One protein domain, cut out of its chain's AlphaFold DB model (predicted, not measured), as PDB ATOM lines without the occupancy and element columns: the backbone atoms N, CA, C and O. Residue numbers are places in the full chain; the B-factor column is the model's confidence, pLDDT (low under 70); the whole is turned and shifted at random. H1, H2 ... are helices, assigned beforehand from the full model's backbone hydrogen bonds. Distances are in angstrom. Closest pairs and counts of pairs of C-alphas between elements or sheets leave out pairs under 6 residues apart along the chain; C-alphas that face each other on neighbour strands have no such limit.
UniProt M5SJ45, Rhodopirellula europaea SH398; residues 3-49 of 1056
ATOM      1  N   ALA A   3      13.069  15.579  12.639       55.50
ATOM      2  CA  ALA A   3      11.861  16.200  12.068       55.50
ATOM      3  C   ALA A   3      12.036  16.839  10.670       55.50
ATOM      4  O   ALA A   3      11.053  17.145  10.008       55.50
ATOM      5  N   ARG A   4      13.277  17.046  10.194       69.56
ATOM      6  CA  ARG A   4      13.533  17.510   8.814       69.56
ATOM      7  C   ARG A   4      13.454  16.380   7.784       69.56
ATOM      8  O   ARG A   4      13.209  16.650   6.613       69.56
ATOM      9  N   ARG A   5      13.724  15.130   8.177       82.38
ATOM     10  CA  ARG A   5      13.752  13.986   7.246       82.38
ATOM     11  C   ARG A   5      12.376  13.340   7.114       82.38
ATOM     12  O   ARG A   5      11.953  13.075   5.993       82.38
ATOM     13  N   ILE A   6      11.694  13.168   8.244       88.06
ATOM     14  CA  ILE A   6      10.363  12.574   8.370       88.06
ATOM     15  C   ILE A   6       9.537  13.473   9.300       88.06
ATOM     16  O   ILE A   6       9.960  13.744  10.424       88.06
ATOM     17  N   ASN A   7       8.380  13.938   8.832       90.00
ATOM     18  CA  ASN A   7       7.440  14.772   9.577       90.00
ATOM     19  C   ASN A   7       6.029  14.156   9.505       90.00
ATOM     20  O   ASN A   7       5.292  14.445   8.565       90.00
ATOM     21  N   PRO A   8       5.631  13.317  10.476       88.75
ATOM     22  CA  PRO A   8       4.317  12.669  10.467       88.75
ATOM     23  C   PRO A   8       3.143  13.656  10.522       88.75
ATOM     24  O   PRO A   8       2.091  13.396   9.950       88.75
ATOM     25  N   SER A   9       3.333  14.804  11.179       89.12
ATOM     26  CA  SER A   9       2.309  15.844  11.341       89.12
ATOM     27  C   SER A   9       2.074  16.656  10.062       89.12
ATOM     28  O   SER A   9       1.009  17.244   9.897       89.12
ATOM     29  N   ALA A  10       3.066  16.699   9.170       90.50
ATOM     30  CA  ALA A  10       2.975  17.286   7.836       90.50
ATOM     31  C   ALA A  10       3.803  16.438   6.850       90.50
ATOM     32  O   ALA A  10       4.935  16.805   6.517       90.50
ATOM     33  N   PRO A  11       3.273  15.283   6.396       90.81
ATOM     34  CA  PRO A  11       4.031  14.328   5.591       90.81
ATOM     35  C   PRO A  11       4.631  14.950   4.330       90.81
ATOM     36  O   PRO A  11       5.808  14.713   4.056       90.81
ATOM     37  N   ASP A  12       3.875  15.815   3.645       90.38
ATOM     38  CA  ASP A  12       4.295  16.568   2.452       90.38
ATOM     39  C   ASP A  12       5.576  17.412   2.673       90.38
ATOM     40  O   ASP A  12       6.343  17.625   1.733       90.38
ATOM     41  N   ASP A  13       5.869  17.838   3.910       91.19
ATOM     42  CA  ASP A  13       7.081  18.605   4.242       91.19
ATOM     43  C   ASP A  13       8.319  17.727   4.480       91.19
ATOM     44  O   ASP A  13       9.444  18.233   4.577       91.19
ATOM     45  N   SER A  14       8.143  16.407   4.555       91.62
ATOM     46  CA  SER A  14       9.229  15.457   4.795       91.62
ATOM     47  C   SER A  14      10.213  15.452   3.629       91.62
ATOM     48  O   SER A  14       9.830  15.200   2.482       91.62
ATOM     49  N   MET A  15      11.514  15.635   3.897       89.75
ATOM     50  CA  MET A  15      12.531  15.518   2.840       89.75
ATOM     51  C   MET A  15      12.499  14.155   2.130       89.75
ATOM     52  O   MET A  15      12.866  14.093   0.958       89.75
ATOM     53  N   MET A  16      12.038  13.097   2.810       89.12
ATOM     54  CA  MET A  16      11.846  11.757   2.239       89.12
ATOM     55  C   MET A  16      10.821  11.712   1.088       89.12
ATOM     56  O   MET A  16      10.956  10.867   0.213       89.12
ATOM     57  N   LEU A  17       9.846  12.632   1.041       91.00
ATOM     58  CA  LEU A  17       8.936  12.799  -0.105       91.00
ATOM     59  C   LEU A  17       9.428  13.883  -1.060       91.00
ATOM     60  O   LEU A  17       9.447  13.695  -2.275       91.00
ATOM     61  N   ARG A  18       9.868  15.020  -0.514       90.81
ATOM     62  CA  ARG A  18      10.196  16.201  -1.319       90.81
ATOM     63  C   ARG A  18      11.336  15.971  -2.306       90.81
ATOM     64  O   ARG A  18      11.277  16.508  -3.413       90.81
ATOM     65  N   LYS A  19      12.354  15.195  -1.911       90.62
ATOM     66  CA  LYS A  19      13.492  14.858  -2.776       90.62
ATOM     67  C   LYS A  19      13.051  13.977  -3.954       90.62
ATOM     68  O   LYS A  19      13.121  14.482  -5.065       90.62
ATOM     69  N   PRO A  20      12.481  12.768  -3.767       89.12
ATOM     70  CA  PRO A  20      11.984  11.964  -4.888       89.12
ATOM     71  C   PRO A  20      10.965  12.667  -5.799       89.12
ATOM     72  O   PRO A  20      10.891  12.332  -6.976       89.12
ATOM     73  N   LEU A  21      10.198  13.637  -5.280       91.12
ATOM     74  CA  LEU A  21       9.268  14.469  -6.060       91.12
ATOM     75  C   LEU A  21       9.942  15.598  -6.864       91.12
ATOM     76  O   LEU A  21       9.259  16.322  -7.584       91.12
ATOM     77  N   GLY A  22      11.247  15.823  -6.694       88.56
ATOM     78  CA  GLY A  22      11.975  16.929  -7.325       88.56
ATOM     79  C   GLY A  22      11.631  18.319  -6.769       88.56
ATOM     80  O   GLY A  22      12.061  19.327  -7.315       88.56
ATOM     81  N   THR A  23      10.876  18.400  -5.669       88.69
ATOM     82  CA  THR A  23      10.434  19.676  -5.057       88.69
ATOM     83  C   THR A  23      11.490  20.322  -4.153       88.69
ATOM     84  O   THR A  23      11.337  21.467  -3.726       88.69
ATOM     85  N   THR A  24      12.573  19.598  -3.859       88.62
ATOM     86  CA  THR A  24      13.763  20.115  -3.178       88.62
ATOM     87  C   THR A  24      15.005  19.773  -4.007       88.62
ATOM     88  O   THR A  24      15.162  18.603  -4.377       88.62
ATOM     89  N   PRO A  25      15.911  20.739  -4.258       82.25
ATOM     90  CA  PRO A  25      17.155  20.487  -4.979       82.25
ATOM     91  C   PRO A  25      17.985  19.373  -4.333       82.25
ATOM     92  O   PRO A  25      18.251  19.393  -3.129       82.25
ATOM     93  N   HIS A  26      18.366  18.390  -5.141       84.19
ATOM     94  CA  HIS A  26      19.289  17.310  -4.802       84.19
ATOM     95  C   HIS A  26      19.741  16.622  -6.101       84.19
ATOM     96  O   HIS A  26      19.092  16.763  -7.135       84.19
ATOM     97  N   GLU A  27      20.826  15.856  -6.042       78.88
ATOM     98  CA  GLU A  27      21.434  15.225  -7.226       78.88
ATOM     99  C   GLU A  27      20.705  13.957  -7.705       78.88
ATOM    100  O   GLU A  27      20.936  13.489  -8.812       78.88
ATOM    101  N   GLY A  28      19.788  13.411  -6.898       74.44
ATOM    102  CA  GLY A  28      19.091  12.142  -7.168       74.44
ATOM    103  C   GLY A  28      17.948  12.207  -8.190       74.44
ATOM    104  O   GLY A  28      17.361  11.173  -8.501       74.44
ATOM    105  N   GLY A  29      17.626  13.392  -8.720       82.69
ATOM    106  CA  GLY A  29      16.579  13.569  -9.730       82.69
ATOM    107  C   GLY A  29      15.148  13.304  -9.231       82.69
ATOM    108  O   GLY A  29      14.884  13.156  -8.042       82.69
ATOM    109  N   THR A  30      14.181  13.293 -10.151       87.38
ATOM    110  CA  THR A  30      12.770  13.002  -9.824       87.38
ATOM    111  C   THR A  30      12.496  11.511 -10.021       87.38
ATOM    112  O   THR A  30      12.597  11.018 -11.141       87.38
ATOM    113  N   LEU A  31      12.134  10.801  -8.949       83.12
ATOM    114  CA  LEU A  31      11.879   9.352  -8.936       83.12
ATOM    115  C   LEU A  31      10.384   8.996  -8.894       83.12
ATOM    116  O   LEU A  31      10.014   7.868  -9.211       83.12
ATOM    117  N   MET A  32       9.521   9.931  -8.488       86.88
ATOM    118  CA  MET A  32       8.064   9.755  -8.448       86.88
ATOM    119  C   MET A  32       7.343  11.094  -8.643       86.88
ATOM    120  O   MET A  32       7.924  12.157  -8.431       86.88
ATOM    121  N   LYS A  33       6.065  11.059  -9.020       88.81
ATOM    122  CA  LYS A  33       5.170  12.221  -9.111       88.81
ATOM    123  C   LYS A  33       4.144  12.205  -7.979       88.81
ATOM    124  O   LYS A  33       3.810  11.157  -7.422       88.81
ATOM    125  N   LYS A  34       3.610  13.383  -7.637       87.88
ATOM    126  CA  LYS A  34       2.539  13.494  -6.636       87.88
ATOM    127  C   LYS A  34       1.316  12.718  -7.134       87.88
ATOM    128  O   LYS A  34       0.815  12.992  -8.220       87.88
ATOM    129  N   GLY A  35       0.854  11.766  -6.328       85.12
ATOM    130  CA  GLY A  35      -0.264  10.875  -6.666       85.12
ATOM    131  C   GLY A  35       0.144   9.505  -7.216       85.12
ATOM    132  O   GLY A  35      -0.715   8.630  -7.306       85.12
ATOM    133  N   ASP A  36       1.428   9.273  -7.509       84.88
ATOM    134  CA  ASP A  36       1.904   7.938  -7.883       84.88
ATOM    135  C   ASP A  36       1.679   6.929  -6.738       84.88
ATOM    136  O   ASP A  36       1.739   7.306  -5.562       84.88
ATOM    137  N   PRO A  37       1.501   5.624  -7.027       83.56
ATOM    138  CA  PRO A  37       1.319   4.609  -5.987       83.56
ATOM    139  C   PRO A  37       2.427   4.608  -4.922       83.56
ATOM    140  O   PRO A  37       2.133   4.519  -3.735       83.56
ATOM    141  N   TYR A  38       3.696   4.778  -5.319       84.00
ATOM    142  CA  TYR A  38       4.822   4.855  -4.377       84.00
ATOM    143  C   TYR A  38       4.781   6.116  -3.509       84.00
ATOM    144  O   TYR A  38       5.066   6.045  -2.315       84.00
ATOM    145  N   HIS A  39       4.367   7.249  -4.086       90.88
ATOM    146  CA  HIS A  39       4.136   8.478  -3.335       90.88
ATOM    147  C   HIS A  39       3.034   8.272  -2.291       90.88
ATOM    148  O   HIS A  39       3.221   8.631  -1.134       90.88
ATOM    149  N   ALA A  40       1.911   7.650  -2.666       91.12
ATOM    150  CA  ALA A  40       0.811   7.378  -1.743       91.12
ATOM    151  C   ALA A  40       1.221   6.429  -0.602       91.12
ATOM    152  O   ALA A  40       0.877   6.685   0.551       91.12
ATOM    153  N   VAL A  41       1.990   5.375  -0.904       89.12
ATOM    154  CA  VAL A  41       2.507   4.426   0.099       89.12
ATOM    155  C   VAL A  41       3.458   5.118   1.074       89.12
ATOM    156  O   VAL A  41       3.249   5.028   2.282       89.12
ATOM    157  N   LEU A  42       4.464   5.848   0.579       90.38
ATOM    158  CA  LEU A  42       5.423   6.551   1.439       90.38
ATOM    159  C   LEU A  42       4.760   7.669   2.243       90.38
ATOM    160  O   LEU A  42       5.024   7.799   3.433       90.38
ATOM    161  N   HIS A  43       3.873   8.450   1.622       93.44
ATOM    162  CA  HIS A  43       3.131   9.502   2.311       93.44
ATOM    163  C   HIS A  43       2.276   8.921   3.436       93.44
ATOM    164  O   HIS A  43       2.288   9.450   4.545       93.44
ATOM    165  N   ARG A  44       1.561   7.817   3.178       92.94
ATOM    166  CA  ARG A  44       0.777   7.122   4.203       92.94
ATOM    167  C   ARG A  44       1.664   6.571   5.315       92.94
ATOM    168  O   ARG A  44       1.366   6.810   6.474       92.94
ATOM    169  N   TRP A  45       2.762   5.897   4.980       92.12
ATOM    170  CA  TRP A  45       3.700   5.381   5.981       92.12
ATOM    171  C   TRP A  45       4.248   6.501   6.878       92.12
ATOM    172  O   TRP A  45       4.317   6.338   8.095       92.12
ATOM    173  N   ILE A  46       4.556   7.668   6.299       92.62
ATOM    174  CA  ILE A  46       4.975   8.850   7.059       92.62
ATOM    175  C   ILE A  46       3.848   9.355   7.965       92.62
ATOM    176  O   ILE A  46       4.084   9.550   9.158       92.62
ATOM    177  N   ALA A  47       2.640   9.523   7.420       92.06
ATOM    178  CA  ALA A  47       1.454   9.978   8.150       92.06
ATOM    179  C   ALA A  47       1.086   9.049   9.320       92.06
ATOM    180  O   ALA A  47       0.729   9.522  10.395       92.06
ATOM    181  N   ASP A  48       1.256   7.737   9.140       92.25
ATOM    182  CA  ASP A  48       0.969   6.698  10.138       92.25
ATOM    183  C   ASP A  48       2.077   6.587  11.217       92.25
ATOM    184  O   ASP A  48       2.085   5.669  12.045       92.25
ATOM    185  N   GLY A  49       3.019   7.538  11.237       89.19
ATOM    186  CA  GLY A  49       4.066   7.652  12.249       89.19
ATOM    187  C   GLY A  49       5.376   6.947  11.901       89.19
ATOM    188  O   GLY A  49       6.229   6.822  12.775       89.19
TER     189      GLY A  49
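What this domain is: This is residues 3 to 49 of the 1056 residues of a protein of Rhodopirellula europaea SH398 (UniProt M5SJ45). There is little regular structure here: a flat, mostly loop-built body with one helix, H2, along one side, the single short turn H1 near the middle, and a long loop, residues 19 to 36, swinging out from H1 and back to H2. The printed part has 47 residues, with two named helices, H1 then H2, and no named strand; these hold 15 residues, and the class is all helix. It is compact, with a radius of gyration of the C-alphas of 9.8 A, and spans 27 by 23 by 11 A.

Where its parts are: Residues 3 to 14 come first, with no named element. H1 is residues 15 to 18, from C-alpha 15 at (12.531, 15.518, 2.840). H2 is residues 37 to 47, 15.1 A long, ending with C-alpha 47 at (1.454, 9.978, 8.150).

How they stand to each other: H1 and H2 only just touch, with 3 pairs of C-alphas within 8 A; the closest are those of Leu 17 and His 43, 7.1 A apart. In H2 every O i to N i+4 pair is within hydrogen-bond range; H1 is too short for such a pair, and its 1 O i to N i+3 pair is within range.

The domain as a whole: The C-alphas of Glu 27 and Asp 48 are the two farthest apart, 28.2 A. The link from H1 to H2 is long, 18 residues. The printed part has no cut. Mean pLDDT of the printed part is 87.1; residues 3 to 4 are under 70.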